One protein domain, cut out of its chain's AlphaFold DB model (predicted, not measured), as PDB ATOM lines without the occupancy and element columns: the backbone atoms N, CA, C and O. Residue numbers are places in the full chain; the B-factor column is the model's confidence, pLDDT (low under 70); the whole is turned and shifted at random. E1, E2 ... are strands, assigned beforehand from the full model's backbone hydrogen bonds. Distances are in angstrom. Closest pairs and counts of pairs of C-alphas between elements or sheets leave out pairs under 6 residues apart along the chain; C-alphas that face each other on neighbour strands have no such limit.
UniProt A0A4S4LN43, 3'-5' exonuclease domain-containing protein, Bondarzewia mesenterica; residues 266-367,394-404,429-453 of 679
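AT A GLANCE: This is residues 266 to 367, 394 to 404 and 429 to 453 of the 679 residues of the protein "3'-5' exonuclease domain-containing protein" of Bondarzewia mesenterica (UniProt A0A4S4LN43). Three sheets are stacked face to face: a strongly twisted six-strand sheet, E2, E4, E5, E7, E8 and E9, is in the middle, with the three-strand sheet E1, E3, E6 over one face and the hairpin of E10 and E11 over the other. The first two make a sandwich whose sides draw together where E1 comes beside E8 and E5 beside E6, while the E10 and E11 hairpin crosses the strands of the large sheet at 58 degrees. The printed part has 138 residues, no named helix and eleven named strands, E1 to E11 in order; the class is all strand, though under half of the residues, 66, are in named strands. The large sheet is branched and mixed, with E2 and E9 its one parallel pair, and the other two sheets are antiparallel. The whole is compact and rounded, with a radius of gyration of the C-alphas of 15.5 A and spans of 41, 40 and 30 A.

IN THESE COORDINATES: E1 is residues 267 to 271, with C-alpha 267 at (134.377, 46.301, 175.670). E2 is residues 280 to 282, and E3, residues 286 to 293, is 23.2 A long from first to last C-alpha. E4, residues 305 to 311, is 19.6 A long, and E5 is residues 318 to 323, 15.6 A. E6 is residues 327 to 331. E7, residues 339 to 346, is 24.0 A long and has C-alpha 339 at (144.141, 60.425, 159.711). E8 is residues 351 to 354 and E9 residues 358 to 361. E10 is residues 431 to 437, 20.6 A. E11, residues 443 to 451, is the longest strand by residues; it is 23.0 A long, bends by 61 degrees at residue 448 and has C-alpha 451 at (158.308, 55.957, 168.019).

HOW THE PARTS SIT: In the branched sheet E7 has three neighbours: E4 lies on one side of it, and E8, beside residues 342 to 345, and E9, beside residues 339 to 340, lie on the other side. E4 and E7 are antiparallel, with N 308 and O 343 2.8 A apart, within hydrogen-bond range. E7 and E8 form a hairpin, with N 344 and O 353 at 2.9 A; N 340 and O 358 of E7 and E9 are also 2.9 A apart. E4 and E5 form another hairpin, with N 307 and O 320 at 2.8 A. E2 is parallel to E9, with N 361 and O 281 at 2.8 A. The sheet E1, E3, E6 has E3 as its inner strand: N 270 of E1 and O 290 of E3 are within hydrogen-bond range at 2.8 A, and so are N 289 of E3 and O 328 of E6 at 2.9 A. This sheet faces the branched one with 39 pairs of C-alphas within 10 A. The closest C-alphas of E1 and E8, those of Met 267 and Gly 352, are 4.9 A apart. In the hairpin of E10 and E11, N 434 and O 446 are 3.0 A apart. The closest C-alphas of E4 and E11, those of Tyr 310 and Ser 445, are 7.1 A apart. E5 is apart from E10 and E11.

THE WHOLE: The two C-alphas farthest apart, those of Ser 367 and Pro 404, are 48.4 A from each other. Residues 368 to 393 are not printed, with a gap of 36.7 A between C-alphas 367 and 394; residues 405 to 428 are not printed either, with 15.3 A between C-alphas 404 and 429. Of the links that are printed whole, E3 to E4 is long, with 11 residues. Residues 398 to 399 pair, parallel, with residues 450 to 451 of E11. The mean pLDDT of the printed part is 71.0; 55 residues are under 70, among them 266 to 279, 292 to 301 and 394 to 404.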
ATOM      1  N   THR A 266     136.009  44.649 179.986       42.28
ATOM      2  CA  THR A 266     135.961  45.899 179.196       42.28
ATOM      3  C   THR A 266     135.475  45.571 177.772       42.28
ATOM      4  O   THR A 266     135.553  44.413 177.356       42.28
ATOM      5  N   MET A 267     134.920  46.533 177.024       42.47
ATOM      6  CA  MET A 267     134.377  46.301 175.670       42.47
ATOM      7  C   MET A 267     135.398  46.555 174.541       42.47
ATOM      8  O   MET A 267     136.473  47.087 174.794       42.47
ATOM      9  N   ILE A 268     135.083  46.120 173.313       51.91
ATOM     10  CA  ILE A 268     135.918  46.245 172.100       51.91
ATOM     11  C   ILE A 268     135.087  46.863 170.976       51.91
ATOM     12  O   ILE A 268     134.109  46.244 170.564       51.91
ATOM     13  N   VAL A 269     135.497  48.010 170.424       50.69
ATOM     14  CA  VAL A 269     134.830  48.640 169.267       50.69
ATOM     15  C   VAL A 269     135.356  48.073 167.942       50.69
ATOM     16  O   VAL A 269     136.534  48.227 167.616       50.69
ATOM     17  N   ARG A 270     134.489  47.479 167.118       59.25
ATOM     18  CA  ARG A 270     134.795  47.054 165.742       59.25
ATOM     19  C   ARG A 270     134.108  47.942 164.709       59.25
ATOM     20  O   ARG A 270     133.064  48.529 164.969       59.25
ATOM     21  N   LYS A 271     134.721  48.001 163.529       60.00
ATOM     22  CA  LYS A 271     134.180  48.576 162.298       60.00
ATOM     23  C   LYS A 271     134.159  47.480 161.242       60.00
ATOM     24  O   LYS A 271     135.136  46.737 161.129       60.00
ATOM     25  N   PHE A 272     133.096  47.437 160.447       55.25
ATOM     26  CA  PHE A 272     132.975  46.531 159.309       55.25
ATOM     27  C   PHE A 272     132.550  47.284 158.044       55.25
ATOM     28  O   PHE A 272     131.732  48.198 158.116       55.25
ATOM     29  N   ARG A 273     133.076  46.858 156.891       56.16
ATOM     30  CA  ARG A 273     132.589  47.204 155.550       56.16
ATOM     31  C   ARG A 273     132.492  45.914 154.741       56.16
ATOM     32  O   ARG A 273     133.451  45.144 154.703       56.16
ATOM     33  N   ASP A 274     131.318  45.636 154.182       52.12
ATOM     34  CA  ASP A 274     131.024  44.436 153.379       52.12
ATOM     35  C   ASP A 274     131.477  43.110 154.035       52.12
ATOM     36  O   ASP A 274     131.994  42.199 153.393       52.12
ATOM     37  N   GLY A 275     131.313  43.013 155.361       50.00
ATOM     38  CA  GLY A 275     131.713  41.851 156.168       50.00
ATOM     39  C   GLY A 275     133.209  41.756 156.502       50.00
ATOM     40  O   GLY A 275     133.616  40.831 157.204       50.00
ATOM     41  N   THR A 276     134.030  42.709 156.056       46.28
ATOM     42  CA  THR A 276     135.482  42.769 156.298       46.28
ATOM     43  C   THR A 276     135.866  43.936 157.216       46.28
ATOM     44  O   THR A 276     135.088  44.872 157.404       46.28
ATOM     45  N   GLN A 277     137.051  43.884 157.831       55.66
ATOM     46  CA  GLN A 277     137.549  44.946 158.714       55.66
ATOM     47  C   GLN A 277     138.394  45.951 157.914       55.66
ATOM     48  O   GLN A 277     139.534  45.665 157.557       55.66
ATOM     49  N   ASP A 278     137.822  47.124 157.638       65.25
ATOM     50  CA  ASP A 278     138.375  48.150 156.740       65.25
ATOM     51  C   ASP A 278     138.935  49.363 157.509       65.25
ATOM     52  O   ASP A 278     138.234  49.982 158.317       65.25
ATOM     53  N   PHE A 279     140.186  49.740 157.224       69.62
ATOM     54  CA  PHE A 279     140.903  50.870 157.839       69.62
ATOM     55  C   PHE A 279     140.906  52.165 156.992       69.62
ATOM     56  O   PHE A 279     141.552  53.149 157.352       69.62
ATOM     57  N   SER A 280     140.113  52.219 155.922       77.69
ATOM     58  CA  SER A 280     139.819  53.425 155.133       77.69
ATOM     59  C   SER A 280     138.365  53.877 155.323       77.69
ATOM     60  O   SER A 280     137.495  53.063 155.615       77.69
ATOM     61  N   ALA A 281     138.061  55.167 155.209       78.00
ATOM     62  CA  ALA A 281     136.674  55.653 155.196       78.00
ATOM     63  C   ALA A 281     136.535  56.823 154.222       78.00
ATOM     64  O   ALA A 281     137.402  57.691 154.202       78.00
ATOM     65  N   ALA A 282     135.479  56.868 153.409       81.19
ATOM     66  CA  ALA A 282     135.275  58.012 152.524       81.19
ATOM     67  C   ALA A 282     134.712  59.221 153.295       81.19
ATOM     68  O   ALA A 282     134.087  59.083 154.347       81.19
ATOM     69  N   GLN A 283     134.944  60.430 152.782       81.81
ATOM     70  CA  GLN A 283     134.358  61.643 153.353       81.81
ATOM     71  C   GLN A 283     132.817  61.592 153.316       81.81
ATOM     72  O   GLN A 283     132.223  61.290 152.276       81.81
ATOM     73  N   CYS A 284     132.183  61.907 154.451       78.06
ATOM     74  CA  CYS A 284     130.739  61.785 154.700       78.06
ATOM     75  C   CYS A 284     130.155  60.375 154.484       78.06
ATOM     76  O   CYS A 284     128.954  60.228 154.278       78.06
ATOM     77  N   ASP A 285     130.998  59.344 154.546       79.06
ATOM     78  CA  ASP A 285     130.595  57.937 154.586       79.06
ATOM     79  C   ASP A 285     130.207  57.534 156.019       79.06
ATOM     80  O   ASP A 285     130.726  58.094 156.994       79.06
ATOM     81  N   THR A 286     129.312  56.555 156.159       78.56
ATOM     82  CA  THR A 286     128.830  56.095 157.470       78.56
ATOM     83  C   THR A 286     129.650  54.907 157.950       78.56
ATOM     84  O   THR A 286     129.634  53.823 157.370       78.56
ATOM     85  N   VAL A 287     130.351  55.096 159.063       77.00
ATOM     86  CA  VAL A 287     131.112  54.050 159.737       77.00
ATOM     87  C   VAL A 287     130.237  53.394 160.803       77.00
ATOM     88  O   VAL A 287     130.041  53.943 161.885       77.00
ATOM     89  N   HIS A 288     129.747  52.191 160.506       80.56
ATOM     90  CA  HIS A 288     129.068  51.342 161.482       80.56
ATOM     91  C   HIS A 288     130.059  50.868 162.554       80.56
ATOM     92  O   HIS A 288     130.933  50.032 162.290       80.56
ATOM     93  N   LEU A 289     129.918  51.400 163.768       78.62
ATOM     94  CA  LEU A 289     130.637  50.955 164.956       78.62
ATOM     95  C   LEU A 289     129.751  49.994 165.747       78.62
ATOM     96  O   LEU A 289     128.589  50.290 166.017       78.62
ATOM     97  N   SER A 290     130.308  48.872 166.187       74.50
ATOM     98  CA  SER A 290     129.673  47.988 167.170       74.50
ATOM     99  C   SER A 290     130.655  47.652 168.280       74.50
ATOM    100  O   SER A 290     131.862  47.604 168.043       74.50
ATOM    101  N   TRP A 291     130.169  47.447 169.506       70.75
ATOM    102  CA  TRP A 291     131.028  47.082 170.628       70.75
ATOM    103  C   TRP A 291     130.478  45.951 171.493       70.75
ATOM    104  O   TRP A 291     129.330  45.952 171.930       70.75
ATOM    105  N   GLU A 292     131.349  44.979 171.753       62.56
ATOM    106  CA  GLU A 292     131.047  43.746 172.485       62.56
ATOM    107  C   GLU A 292     131.970  43.567 173.697       62.56
ATOM    108  O   GLU A 292     133.024  44.197 173.795       62.56
ATOM    109  N   ARG A 293     131.595  42.679 174.625       59.28
ATOM    110  CA  ARG A 293     132.377  42.365 175.831       59.28
ATOM    111  C   ARG A 293     133.675  41.629 175.470       59.28
ATOM    112  O   ARG A 293     133.644  40.470 175.070       59.28
ATOM    113  N   GLY A 294     134.808  42.298 175.658       52.94
ATOM    114  CA  GLY A 294     136.145  41.775 175.397       52.94
ATOM    115  C   GLY A 294     136.784  41.032 176.571       52.94
ATOM    116  O   GLY A 294     136.148  40.702 177.572       52.94
ATOM    117  N   GLN A 295     138.085  40.772 176.424       47.22
ATOM    118  CA  GLN A 295     138.943  40.074 177.398       47.22
ATOM    119  C   GLN A 295     140.008  41.001 178.024       47.22
ATOM    120  O   GLN A 295     140.956  40.528 178.644       47.22
ATOM    121  N   ALA A 296     139.888  42.318 177.828       46.16
ATOM    122  CA  ALA A 296     140.792  43.303 178.415       46.16
ATOM    123  C   ALA A 296     140.460  43.549 179.898       46.16
ATOM    124  O   ALA A 296     139.291  43.539 180.289       46.16
ATOM    125  N   SER A 297     141.496  43.773 180.708       44.59
ATOM    126  CA  SER A 297     141.390  44.003 182.150       44.59
ATOM    127  C   SER A 297     141.194  45.484 182.475       44.59
ATOM    128  O   SER A 297     142.102  46.287 182.258       44.59
ATOM    129  N   GLY A 298     140.050  45.830 183.061       52.41
ATOM    130  CA  GLY A 298     139.744  47.176 183.536       52.41
ATOM    131  C   GLY A 298     138.342  47.259 184.151       52.41
ATOM    132  O   GLY A 298     137.604  46.270 184.146       52.41
ATOM    133  N   PRO A 299     137.941  48.421 184.695       54.44
ATOM    134  CA  PRO A 299     136.531  48.697 184.944       54.44
ATOM    135  C   PRO A 299     135.752  48.679 183.616       54.44
ATOM    136  O   PRO A 299     136.275  49.065 182.569       54.44
ATOM    137  N   ASN A 300     134.483  48.256 183.650       59.41
ATOM    138  CA  ASN A 300     133.637  48.348 182.454       59.41
ATOM    139  C   ASN A 300     133.357  49.838 182.183       59.41
ATOM    140  O   ASN A 300     133.017  50.542 183.140       59.41
ATOM    141  N   PRO A 301     133.420  50.321 180.928       62.00
ATOM    142  CA  PRO A 301     132.684  51.523 180.564       62.00
ATOM    143  C   PRO A 301     131.197  51.267 180.842       62.00
ATOM    144  O   PRO A 301     130.654  50.243 180.423       62.00
ATOM    145  N   THR A 302     130.545  52.175 181.561       71.88
ATOM    146  CA  THR A 302     129.094  52.129 181.802       71.88
ATOM    147  C   THR A 302     128.384  53.083 180.845       71.88
ATOM    148  O   THR A 302     128.928  54.132 180.514       71.88
ATOM    149  N   ALA A 303     127.165  52.755 180.415       73.56
ATOM    150  CA  ALA A 303     126.326  53.677 179.651       73.56
ATOM    151  C   ALA A 303     125.972  54.960 180.458       73.56
ATOM    152  O   ALA A 303     125.932  54.905 181.692       73.56
ATOM    153  N   PRO A 304     125.650  56.094 179.805       80.44
ATOM    154  CA  PRO A 304     125.857  56.372 178.381       80.44
ATOM    155  C   PRO A 304     127.339  56.344 177.985       80.44
ATOM    156  O   PRO A 304     128.220  56.631 178.792       80.44
ATOM    157  N   TYR A 305     127.593  55.965 176.737       82.88
ATOM    158  CA  TYR A 305     128.913  55.907 176.127       82.88
ATOM    159  C   TYR A 305     129.213  57.193 175.356       82.88
ATOM    160  O   TYR A 305     128.317  57.835 174.805       82.88
ATOM    161  N   TYR A 306     130.494  57.519 175.271       84.44
ATOM    162  CA  TYR A 306     131.032  58.671 174.564       84.44
ATOM    163  C   TYR A 306     132.206  58.216 173.697       84.44
ATOM    164  O   TYR A 306     133.035  57.413 174.133       84.44
ATOM    165  N   LEU A 307     132.296  58.728 172.475       84.69
ATOM    166  CA  LEU A 307     133.436  58.521 171.588       84.69
ATOM    167  C   LEU A 307     134.313  59.771 171.624       84.69
ATOM    168  O   LEU A 307     133.823  60.867 171.369       84.69
ATOM    169  N   GLN A 308     135.598  59.605 171.922       84.75
ATOM    170  CA  GLN A 308     136.620  60.623 171.705       84.75
ATOM    171  C   GLN A 308     137.352  60.306 170.404       84.75
ATOM    172  O   GLN A 308     137.809  59.178 170.203       84.75
ATOM    173  N   ILE A 309     137.438  61.288 169.512       86.81
ATOM    174  CA  ILE A 309     137.972  61.109 168.162       86.81
ATOM    175  C   ILE A 309     139.187  62.011 168.000       86.81
ATOM    176  O   ILE A 309     139.068  63.231 167.864       86.81
ATOM    177  N   TYR A 310     140.354  61.380 168.026       87.00
ATOM    178  CA  TYR A 310     141.646  62.009 167.793       87.00
ATOM    179  C   TYR A 310     141.870  62.139 166.291       87.00
ATOM    180  O   TYR A 310     141.547  61.219 165.539       87.00
ATOM    181  N   THR A 311     142.403  63.272 165.838       86.38
ATOM    182  CA  THR A 311     142.586  63.548 164.409       86.38
ATOM    183  C   THR A 311     143.951  64.155 164.153       86.38
ATOM    184  O   THR A 311     144.474  64.893 164.982       86.38
ATOM    185  N   SER A 312     144.493  63.903 162.968       82.69
ATOM    186  CA  SER A 312     145.738  64.505 162.512       82.69
ATOM    187  C   SER A 312     145.635  66.021 162.335       82.69
ATOM    188  O   SER A 312     146.647  66.706 162.340       82.69
ATOM    189  N   THR A 313     144.424  66.559 162.166       80.12
ATOM    190  CA  THR A 313     144.180  67.928 161.689       80.12
ATOM    191  C   THR A 313     143.713  68.906 162.763       80.12
ATOM    192  O   THR A 313     143.752  70.110 162.523       80.12
ATOM    193  N   PHE A 314     143.275  68.427 163.931       80.12
ATOM    194  CA  PHE A 314     142.725  69.265 164.998       80.12
ATOM    195  C   PHE A 314     143.369  68.946 166.349       80.12
ATOM    196  O   PHE A 314     143.392  67.793 166.776       80.12
ATOM    197  N   ILE A 315     143.834  69.989 167.043       79.44
ATOM    198  CA  ILE A 315     144.555  69.886 168.324       79.44
ATOM    199  C   ILE A 315     143.651  69.628 169.544       79.44
ATOM    200  O   ILE A 315     144.093  69.741 170.682       79.44
ATOM    201  N   VAL A 316     142.376  69.300 169.321       80.81
ATOM    202  CA  VAL A 316     141.374  68.990 170.352       80.81
ATOM    203  C   VAL A 316     140.566  67.779 169.869       80.81
ATOM    204  O   VAL A 316     140.081  67.807 168.734       80.81
ATOM    205  N   PRO A 317     140.385  66.721 170.683       83.69
ATOM    206  CA  PRO A 317     139.627  65.546 170.271       83.69
ATOM    207  C   PRO A 317     138.120  65.820 170.301       83.69
ATOM    208  O   PRO A 317     137.587  66.296 171.306       83.69
ATOM    209  N   PHE A 318     137.411  65.468 169.228       83.12
ATOM    210  CA  PHE A 318     135.949  65.590 169.182       83.12
ATOM    211  C   PHE A 318     135.313  64.608 170.163       83.12
ATOM    212  O   PHE A 318     135.752  63.462 170.253       83.12
ATOM    213  N   VAL A 319     134.258  65.035 170.859       82.19
ATOM    214  CA  VAL A 319     133.477  64.177 171.758       82.19
ATOM    215  C   VAL A 319     132.083  63.991 171.170       82.19
ATOM    216  O   VAL A 319     131.395  64.971 170.898       82.19
ATOM    217  N   VAL A 320     131.672  62.740 170.966       83.94
ATOM    218  CA  VAL A 320     130.365  62.371 170.401       83.94
ATOM    219  C   VAL A 320     129.618  61.492 171.398       83.94
ATOM    220  O   VAL A 320     130.157  60.487 171.861       83.94
ATOM    221  N   GLU A 321     128.378  61.850 171.730       84.75
ATOM    222  CA  GLU A 321     127.525  61.024 172.588       84.75
ATOM    223  C   GLU A 321     127.012  59.809 171.806       84.75
ATOM    224  O   GLU A 321     126.311  59.947 170.806       84.75
ATOM    225  N   ALA A 322     127.354  58.607 172.269       81.38
ATOM    226  CA  ALA A 322     126.996  57.345 171.624       81.38
ATOM    227  C   ALA A 322     125.809  56.626 172.302       81.38
ATOM    228  O   ALA A 322     125.410  55.535 171.893       81.38
ATOM    229  N   GLY A 323     125.221  57.245 173.332       83.50
ATOM    230  CA  GLY A 323     124.026  56.751 174.016       83.50
ATOM    231  C   GLY A 323     124.263  55.463 174.809       83.50
ATOM    232  O   GLY A 323     125.369  55.177 175.252       83.50
ATOM    233  N   SER A 324     123.208  54.682 175.041       81.50
ATOM    234  CA  SER A 324     123.245  53.466 175.872       81.50
ATOM    235  C   SER A 324     123.345  52.147 175.091       81.50
ATOM    236  O   SER A 324     123.330  51.078 175.702       81.50
ATOM    237  N   GLY A 325     123.436  52.209 173.759       78.06
ATOM    238  CA  GLY A 325     123.465  51.035 172.882       78.06
ATOM    239  C   GLY A 325     124.796  50.272 172.873       78.06
ATOM    240  O   GLY A 325     125.742  50.595 173.589       78.06
ATOM    241  N   THR A 326     124.870  49.251 172.017       75.19
ATOM    242  CA  THR A 326     126.096  48.484 171.706       75.19
ATOM    243  C   THR A 326     126.593  48.720 170.274       75.19
ATOM    244  O   THR A 326     127.365  47.929 169.735       75.19
ATOM    245  N   SER A 327     126.111  49.783 169.630       78.38
ATOM    246  CA  SER A 327     126.457  50.179 168.264       78.38
ATOM    247  C   SER A 327     126.105  51.642 168.010       78.38
ATOM    248  O   SER A 327     125.160  52.156 168.610       78.38
ATOM    249  N   PHE A 328     126.838  52.290 167.106       82.88
ATOM    250  CA  PHE A 328     126.641  53.683 166.706       82.88
ATOM    251  C   PHE A 328     127.137  53.911 165.278       82.88
ATOM    252  O   PHE A 328     128.202  53.425 164.900       82.88
ATOM    253  N   ASP A 329     126.392  54.698 164.510       82.50
ATOM    254  CA  ASP A 329     126.705  54.995 163.114       82.50
ATOM    255  C   ASP A 329     127.408  56.354 163.021       82.50
ATOM    256  O   ASP A 329     126.790  57.414 163.122       82.50
ATOM    257  N   PHE A 330     128.732  56.323 162.865       84.06
ATOM    258  CA  PHE A 330     129.568  57.519 162.815       84.06
ATOM    259  C   PHE A 330     129.763  58.001 161.371       84.06
ATOM    260  O   PHE A 330     130.564  57.442 160.623       84.06
ATOM    261  N   ALA A 331     129.056  59.062 160.977       83.44
ATOM    262  CA  ALA A 331     129.322  59.765 159.722       83.44
ATOM    263  C   ALA A 331     130.656  60.531 159.812       83.44
ATOM    264  O   ALA A 331     130.832  61.346 160.716       83.44
ATOM    265  N   VAL A 332     131.590  60.279 158.889       85.00
ATOM    266  CA  VAL A 332     132.970  60.801 158.964       85.00
ATOM    267  C   VAL A 332     133.054  62.247 158.442       85.00
ATOM    268  O   VAL A 332     132.928  62.447 157.232       85.00
ATOM    269  N   PRO A 333     133.306  63.261 159.300       83.12
ATOM    270  CA  PRO A 333     133.161  64.672 158.933       83.12
ATOM    271  C   PRO A 333     134.439  65.318 158.380       83.12
ATOM    272  O   PRO A 333     134.407  66.454 157.909       83.12
ATOM    273  N   PHE A 334     135.579  64.629 158.471       84.62
ATOM    274  CA  PHE A 334     136.887  65.190 158.134       84.62
ATOM    275  C   PHE A 334     137.155  65.171 156.623       84.62
ATOM    276  O   PHE A 334     136.472  64.488 155.859       84.62
ATOM    277  N   TYR A 335     138.156  65.933 156.179       81.06
ATOM    278  CA  TYR A 335     138.500  66.041 154.763       81.06
ATOM    279  C   TYR A 335     139.462  64.923 154.308       81.06
ATOM    280  O   TYR A 335     140.125  64.295 155.140       81.06
ATOM    281  N   PRO A 336     139.561  64.635 152.995       82.56
ATOM    282  CA  PRO A 336     140.437  63.586 152.482       82.56
ATOM    283  C   PRO A 336     141.905  63.838 152.843       82.56
ATOM    284  O   PRO A 336     142.423  64.934 152.639       82.56
ATOM    285  N   GLY A 337     142.573  62.815 153.371       78.25
ATOM    286  CA  GLY A 337     143.927  62.903 153.919       78.25
ATOM    287  C   GLY A 337     143.991  63.066 155.442       78.25
ATOM    288  O   GLY A 337     145.049  62.799 156.009       78.25
ATOM    289  N   THR A 338     142.895  63.415 156.134       84.31
ATOM    290  CA  THR A 338     142.858  63.341 157.605       84.31
ATOM    291  C   THR A 338     143.061  61.894 158.058       84.31
ATOM    292  O   THR A 338     142.326  60.994 157.642       84.31
ATOM    293  N   GLN A 339     144.024  61.669 158.952       86.00
ATOM    294  CA  GLN A 339     144.141  60.425 159.711       86.00
ATOM    295  C   GLN A 339     143.444  60.598 161.063       86.00
ATOM    296  O   GLN A 339     143.494  61.682 161.644       86.00
ATOM    297  N   TYR A 340     142.757  59.575 161.565       85.75
ATOM    298  CA  TYR A 340     142.000  59.682 162.814       85.75
ATOM    299  C   TYR A 340     141.890  58.352 163.564       85.75
ATOM    300  O   TYR A 340     141.955  57.276 162.971       85.75
ATOM    301  N   GLN A 341     141.688  58.427 164.879       84.94
ATOM    302  CA  GLN A 341     141.499  57.277 165.760       84.94
ATOM    303  C   GLN A 341     140.287  57.504 166.669       84.94
ATOM    304  O   GLN A 341     140.166  58.549 167.306       84.94
ATOM    305  N   ILE A 342     139.397  56.511 166.744       83.50
ATOM    306  CA  ILE A 342     138.218  56.536 167.622       83.50
ATOM    307  C   ILE A 342     138.525  55.749 168.901       83.50
ATOM    308  O   ILE A 342     138.894  54.577 168.830       83.50
ATOM    309  N   CYS A 343     138.317  56.371 170.059       82.00
ATOM    310  CA  CYS A 343     138.374  55.754 171.382       82.00
ATOM    311  C   CYS A 343     137.017  55.876 172.080       82.00
ATOM    312  O   CYS A 343     136.380  56.922 172.014       82.00
ATOM    313  N   MET A 344     136.568  54.828 172.769       81.00
ATOM    314  CA  MET A 344     135.291  54.822 173.491       81.00
ATOM    315  C   MET A 344     135.509  54.954 175.001       81.00
ATOM    316  O   MET A 344     136.493  54.452 175.546       81.00
ATOM    317  N   PHE A 345     134.574  55.618 175.677       80.56
ATOM    318  CA  PHE A 345     134.540  55.836 177.119       80.56
ATOM    319  C   PHE A 345     133.108  55.674 177.643       80.56
ATOM    320  O   PHE A 345     132.145  55.941 176.928       80.56
ATOM    321  N   GLY A 346     132.961  55.226 178.887       75.00
ATOM    322  CA  GLY A 346     131.687  55.213 179.604       75.00
ATOM    323  C   GLY A 346     131.471  56.468 180.450       75.00
ATOM    324  O   GLY A 346     132.398  57.241 180.696       75.00
ATOM    325  N   SER A 347     130.258  56.618 180.972       77.62
ATOM    326  CA  SER A 347     129.837  57.681 181.899       77.62
ATOM    327  C   SER A 347     130.648  57.748 183.199       77.62
ATOM    328  O   SER A 347     130.692  58.777 183.864       77.62
ATOM    329  N   ASN A 348     131.335  56.659 183.545       69.56
ATOM    330  CA  ASN A 348     132.273  56.542 184.658       69.56
ATOM    331  C   ASN A 348     133.732  56.892 184.289       69.56
ATOM    332  O   ASN A 348     134.638  56.574 185.056       69.56
ATOM    333  N   GLY A 349     133.989  57.458 183.104       66.38
ATOM    334  CA  GLY A 349     135.332  57.791 182.608       66.38
ATOM    335  C   GLY A 349     136.203  56.584 182.229       66.38
ATOM    336  O   GLY A 349     137.295  56.756 181.688       66.38
ATOM    337  N   ALA A 350     135.734  55.355 182.470       62.75
ATOM    338  CA  ALA A 350     136.426  54.137 182.070       62.75
ATOM    339  C   ALA A 350     136.407  53.984 180.543       62.75
ATOM    340  O   ALA A 350     135.375  54.175 179.904       62.75
ATOM    341  N   THR A 351     137.540  53.611 179.951       69.00
ATOM    342  CA  THR A 351     137.654  53.410 178.501       69.00
ATOM    343  C   THR A 351     137.106  52.050 178.051       69.00
ATOM    344  O   THR A 351     137.314  51.030 178.704       69.00
ATOM    345  N   GLY A 352     136.435  52.031 176.899       66.25
ATOM    346  CA  GLY A 352     136.100  50.849 176.099       66.25
ATOM    347  C   GLY A 352     137.100  50.571 174.971       66.25
ATOM    348  O   GLY A 352     136.732  49.971 173.962       66.25
ATOM    349  N   GLY A 353     138.342  51.040 175.120       71.25
ATOM    350  CA  GLY A 353     139.421  50.864 174.152       71.25
ATOM    351  C   GLY A 353     139.346  51.805 172.947       71.25
ATOM    352  O   GLY A 353     138.439  52.629 172.814       71.25
ATOM    353  N   CYS A 354     140.332  51.665 172.062       72.56
ATOM    354  CA  CYS A 354     140.458  52.429 170.824       72.56
ATOM    355  C   CYS A 354     140.508  51.502 169.609       72.56
ATOM    356  O   CYS A 354     140.971  50.363 169.696       72.56
ATOM    357  N   GLN A 355     140.056  52.011 168.468       68.19
ATOM    358  CA  GLN A 355     140.217  51.363 167.171       68.19
ATOM    359  C   GLN A 355     141.622  51.600 166.594       68.19
ATOM    360  O   GLN A 355     142.443  52.307 167.183       68.19
ATOM    361  N   GLY A 356     141.911  50.993 165.440       68.31
ATOM    362  CA  GLY A 356     143.126  51.294 164.677       68.31
ATOM    363  C   GLY A 356     143.102  52.701 164.071       68.31
ATOM    364  O   GLY A 356     142.083  53.390 164.115       68.31
ATOM    365  N   MET A 357     144.228  53.108 163.484       77.31
ATOM    366  CA  MET A 357     144.306  54.344 162.705       77.31
ATOM    367  C   MET A 357     143.463  54.213 161.430       77.31
ATOM    368  O   MET A 357     143.575  53.220 160.709       77.31
ATOM    369  N   TYR A 358     142.649  55.223 161.145       80.06
ATOM    370  CA  TYR A 358     141.878  55.355 159.913       80.06
ATOM    371  C   TYR A 358     142.440  56.477 159.048       80.06
ATOM    372  O   TYR A 358     142.902  57.484 159.573       80.06
ATOM    373  N   THR A 359     142.355  56.336 157.724       84.81
ATOM    374  CA  THR A 359     142.608  57.436 156.776       84.81
ATOM    375  C   THR A 359     141.324  57.785 156.032       84.81
ATOM    376  O   THR A 359     140.653  56.891 155.505       84.81
ATOM    377  N   VAL A 360     140.989  59.077 155.969       84.56
ATOM    378  CA  VAL A 360     139.873  59.569 155.154       84.56
ATOM    379  C   VAL A 360     140.286  59.636 153.687       84.56
ATOM    380  O   VAL A 360     141.276  60.279 153.342       84.56
ATOM    381  N   ILE A 361     139.506  59.002 152.815       83.75
ATOM    382  CA  ILE A 361     139.675  59.039 151.359       83.75
ATOM    383  C   ILE A 361     138.621  59.946 150.710       83.75
ATOM    384  O   ILE A 361     137.557  60.210 151.274       83.75
ATOM    385  N   ALA A 362     138.915  60.439 149.506       78.81
ATOM    386  CA  ALA A 362     137.957  61.226 148.738       78.81
ATOM    387  C   ALA A 362     136.740  60.367 148.363       78.81
ATOM    388  O   ALA A 362     136.892  59.238 147.898       78.81
ATOM    389  N   ASN A 363     135.536  60.909 148.548       72.75
ATOM    390  CA  ASN A 363     134.309  60.238 148.138       72.75
ATOM    391  C   ASN A 363     134.131  60.379 146.619       72.75
ATOM    392  O   ASN A 363     133.647  61.393 146.123       72.75
ATOM    393  N   THR A 364     134.573  59.367 145.873       65.38
ATOM    394  CA  THR A 364     134.510  59.322 144.403       65.38
ATOM    395  C   THR A 364     133.130  58.937 143.859       65.38
ATOM    396  O   THR A 364     132.946  58.911 142.643       65.38
ATOM    397  N   SER A 365     132.162  58.646 144.734       59.94
ATOM    398  CA  SER A 365     130.871  58.041 144.378       59.94
ATOM    399  C   SER A 365     129.719  59.041 144.228       59.94
ATOM    400  O   SER A 365     128.628  58.648 143.817       59.94
ATOM    401  N   SER A 366     129.923  60.323 144.551       52.84
ATOM    402  CA  SER A 366     128.887  61.363 144.485       52.84
ATOM    403  C   SER A 366     129.297  62.534 143.592       52.84
ATOM    404  O   SER A 366     130.286  63.211 143.857       52.84
ATOM    405  N   SER A 367     128.479  62.855 142.584       51.88
ATOM    406  CA  SER A 367     128.671  64.013 141.689       51.88
ATOM    407  C   SER A 367     128.364  65.377 142.334       51.88
ATOM    408  O   SER A 367     128.283  66.380 141.632       51.88
ATOM    409  N   SER A 394     156.542  68.490 167.242       65.75
ATOM    410  CA  SER A 394     155.888  68.453 165.928       65.75
ATOM    411  C   SER A 394     154.543  67.716 165.956       65.75
ATOM    412  O   SER A 394     154.398  66.676 166.593       65.75
ATOM    413  N   GLN A 395     153.574  68.213 165.180       62.41
ATOM    414  CA  GLN A 395     152.293  67.537 164.923       62.41
ATOM    415  C   GLN A 395     152.465  66.222 164.143       62.41
ATOM    416  O   GLN A 395     151.667  65.303 164.308       62.41
ATOM    417  N   TYR A 396     153.539  66.126 163.353       62.81
ATOM    418  CA  TYR A 396     153.953  64.937 162.611       62.81
ATOM    419  C   TYR A 396     155.449  64.730 162.850       62.81
ATOM    420  O   TYR A 396     156.267  65.532 162.391       62.81
ATOM    421  N   GLY A 397     155.833  63.705 163.606       60.53
ATOM    422  CA  GLY A 397     157.221  63.576 164.038       60.53
ATOM    423  C   GLY A 397     157.568  62.235 164.665       60.53
ATOM    424  O   GLY A 397     156.709  61.521 165.182       60.53
ATOM    425  N   TRP A 398     158.864  61.933 164.621       55.66
ATOM    426  CA  TRP A 398     159.476  60.812 165.321       55.66
ATOM    427  C   TRP A 398     159.958  61.280 166.690       55.66
ATOM    428  O   TRP A 398     160.595  62.327 166.792       55.66
ATOM    429  N   ILE A 399     159.652  60.508 167.730       61.22
ATOM    430  CA  ILE A 399     159.957  60.855 169.119       61.22
ATOM    431  C   ILE A 399     161.016  59.904 169.682       61.22
ATOM    432  O   ILE A 399     160.971  58.683 169.477       61.22
ATOM    433  N   ASP A 400     161.978  60.489 170.393       55.38
ATOM    434  CA  ASP A 400     162.998  59.781 171.161       55.38
ATOM    435  C   ASP A 400     162.379  59.165 172.429       55.38
ATOM    436  O   ASP A 400     161.698  59.855 173.179       55.38
ATOM    437  N   GLN A 401     162.683  57.888 172.689       52.28
ATOM    438  CA  GLN A 401     162.376  57.126 173.917       52.28
ATOM    439  C   GLN A 401     160.902  57.036 174.383       52.28
ATOM    440  O   GLN A 401     160.323  57.959 174.948       52.28
ATOM    441  N   VAL A 402     160.319  55.834 174.277       38.81
ATOM    442  CA  VAL A 402     158.966  55.516 174.770       38.81
ATOM    443  C   VAL A 402     158.926  54.004 175.175       38.81
ATOM    444  O   VAL A 402     159.244  53.157 174.345       38.81
ATOM    445  N   ALA A 403     158.693  53.687 176.478       31.44
ATOM    446  CA  ALA A 403     159.201  52.529 177.287       31.44
ATOM    447  C   ALA A 403     158.397  51.176 177.477       31.44
ATOM    448  O   ALA A 403     158.857  50.163 176.946       31.44
ATOM    449  N   PRO A 404     157.279  51.074 178.271       33.50
ATOM    450  CA  PRO A 404     156.542  49.821 178.662       33.50
ATOM    451  C   PRO A 404     155.135  49.548 178.006       33.50
ATOM    452  O   PRO A 404     154.360  50.477 177.801       33.50
ATOM    453  N   GLY A 429     158.489  52.642 164.791       54.47
ATOM    454  CA  GLY A 429     157.560  53.067 163.737       54.47
ATOM    455  C   GLY A 429     156.062  52.966 164.069       54.47
ATOM    456  O   GLY A 429     155.236  53.239 163.195       54.47
ATOM    457  N   TYR A 430     155.675  52.596 165.295       62.88
ATOM    458  CA  TYR A 430     154.269  52.522 165.712       62.88
ATOM    459  C   TYR A 430     153.649  53.921 165.866       62.88
ATOM    460  O   TYR A 430     154.286  54.838 166.384       62.88
ATOM    461  N   GLN A 431     152.391  54.065 165.434       72.25
ATOM    462  CA  GLN A 431     151.663  55.337 165.383       72.25
ATOM    463  C   GLN A 431     150.762  55.559 166.599       72.25
ATOM    464  O   GLN A 431     149.991  54.672 166.967       72.25
ATOM    465  N   PHE A 432     150.802  56.755 167.187       71.56
ATOM    466  CA  PHE A 432     150.004  57.094 168.369       71.56
ATOM    467  C   PHE A 432     149.579  58.568 168.416       71.56
ATOM    468  O   PHE A 432     150.187  59.424 167.778       71.56
ATOM    469  N   PHE A 433     148.543  58.856 169.203       77.38
ATOM    470  CA  PHE A 433     148.186  60.206 169.640       77.38
ATOM    471  C   PHE A 433     148.525  60.379 171.125       77.38
ATOM    472  O   PHE A 433     148.447  59.422 171.899       77.38
ATOM    473  N   ILE A 434     148.847  61.606 171.528       76.88
ATOM    474  CA  ILE A 434     148.873  62.041 172.934       76.88
ATOM    475  C   ILE A 434     147.670  62.955 173.166       76.88
ATOM    476  O   ILE A 434     147.246  63.661 172.248       76.88
ATOM    477  N   SER A 435     147.127  62.969 174.383       77.50
ATOM    478  CA  SER A 435     146.118  63.942 174.794       77.50
ATOM    479  C   SER A 435     146.246  64.307 176.270       77.50
ATOM    480  O   SER A 435     146.666  63.487 177.084       77.50
ATOM    481  N   LEU A 436     145.881  65.547 176.590       75.25
ATOM    482  CA  LEU A 436     145.780  66.092 177.940       75.25
ATOM    483  C   LEU A 436     144.358  66.616 178.164       75.25
ATOM    484  O   LEU A 436     143.732  67.148 177.244       75.25
ATOM    485  N   VAL A 437     143.862  66.460 179.391       74.25
ATOM    486  CA  VAL A 437     142.540  66.911 179.845       74.25
ATOM    487  C   VAL A 437     142.685  67.436 181.271       74.25
ATOM    488  O   VAL A 437     143.317  66.769 182.090       74.25
ATOM    489  N   ASP A 438     142.125  68.608 181.566       70.94
ATOM    490  CA  ASP A 438     142.139  69.193 182.914       70.94
ATOM    491  C   ASP A 438     140.851  68.898 183.707       70.94
ATOM    492  O   ASP A 438     139.932  68.218 183.241       70.94
ATOM    493  N   SER A 439     140.788  69.409 184.939       68.88
ATOM    494  CA  SER A 439     139.634  69.278 185.836       68.88
ATOM    495  C   SER A 439     138.397  70.074 185.406       68.88
ATOM    496  O   SER A 439     137.307  69.788 185.895       68.88
ATOM    497  N   GLU A 440     138.543  71.063 184.523       69.81
ATOM    498  CA  GLU A 440     137.423  71.820 183.942       69.81
ATOM    499  C   GLU A 440     136.862  71.120 182.692       69.81
ATOM    500  O   GLU A 440     135.736  71.379 182.267       69.81
ATOM    501  N   GLY A 441     137.626  70.180 182.130       69.56
ATOM    502  CA  GLY A 441     137.283  69.416 180.945       69.56
ATOM    503  C   GLY A 441     137.796  70.031 179.644       69.56
ATOM    504  O   GLY A 441     137.418  69.520 178.581       69.56
ATOM    505  N   ASN A 442     138.658  71.055 179.689       77.00
ATOM    506  CA  ASN A 442     139.385  71.525 178.506       77.00
ATOM    507  C   ASN A 442     140.333  70.416 178.027       77.00
ATOM    508  O   ASN A 442     140.808  69.601 178.824       77.00
ATOM    509  N   LYS A 443     140.593  70.347 176.717       80.19
ATOM    510  CA  LYS A 443     141.352  69.243 176.111       80.19
ATOM    511  C   LYS A 443     142.390  69.742 175.119       80.19
ATOM    512  O   LYS A 443     142.234  70.796 174.506       80.19
ATOM    513  N   TRP A 444     143.420  68.934 174.935       82.62
ATOM    514  CA  TRP A 444     144.451  69.098 173.916       82.62
ATOM    515  C   TRP A 444     144.877  67.721 173.405       82.62
ATOM    516  O   TRP A 444     144.845  66.749 174.164       82.62
ATOM    517  N   SER A 445     145.253  67.597 172.134       83.25
ATOM    518  CA  SER A 445     145.771  66.350 171.559       83.25
ATOM    519  C   SER A 445     146.670  66.578 170.350       83.25
ATOM    520  O   SER A 445     146.416  67.487 169.567       83.25
ATOM    521  N   GLN A 446     147.659  65.706 170.140       80.38
ATOM    522  CA  GLN A 446     148.612  65.831 169.034       80.38
ATOM    523  C   GLN A 446     149.029  64.467 168.458       80.38
ATOM    524  O   GLN A 446     149.144  63.479 169.189       80.38
ATOM    525  N   GLY A 447     149.233  64.425 167.136       77.50
ATOM    526  CA  GLY A 447     149.686  63.263 166.367       77.50
ATOM    527  C   GLY A 447     149.068  63.190 164.961       77.50
ATOM    528  O   GLY A 447     148.440  64.157 164.532       77.50
ATOM    529  N   PRO A 448     149.196  62.053 164.248       76.75
ATOM    530  CA  PRO A 448     149.876  60.835 164.680       76.75
ATOM    531  C   PRO A 448     151.401  60.999 164.746       76.75
ATOM    532  O   PRO A 448     152.033  61.563 163.854       76.75
ATOM    533  N   LEU A 449     151.967  60.482 165.832       75.31
ATOM    534  CA  LEU A 449     153.386  60.505 166.186       75.31
ATOM    535  C   LEU A 449     153.978  59.105 165.992       75.31
ATOM    536  O   LEU A 449     153.252  58.118 166.125       75.31
ATOM    537  N   HIS A 450     155.284  59.007 165.739       69.69
ATOM    538  CA  HIS A 450     155.989  57.736 165.527       69.69
ATOM    539  C   HIS A 450     157.077  57.521 166.581       69.69
ATOM    540  O   HIS A 450     157.787  58.454 166.956       69.69
ATOM    541  N   SER A 451     157.245  56.292 167.063       63.66
ATOM    542  CA  SER A 451     158.308  55.957 168.019       63.66
ATOM    543  C   SER A 451     159.626  55.580 167.338       63.66
ATOM    544  O   SER A 451     159.646  54.767 166.410       63.66
ATOM    545  N   GLY A 452     160.742  56.107 167.853       57.88
ATOM    546  CA  GLY A 452     162.090  55.690 167.450       57.88
ATOM    547  C   GLY A 452     162.901  56.751 166.711       57.88
ATOM    548  O   GLY A 452     163.443  56.458 165.646       57.88
ATOM    549  N   GLY A 453     162.967  57.963 167.271       58.69
ATOM    550  CA  GLY A 453     163.951  58.978 166.881       58.69
ATOM    551  C   GLY A 453     165.398  58.626 167.283       58.69
ATOM    552  O   GLY A 453     165.680  57.535 167.782       58.69
TER     553      GLY A 453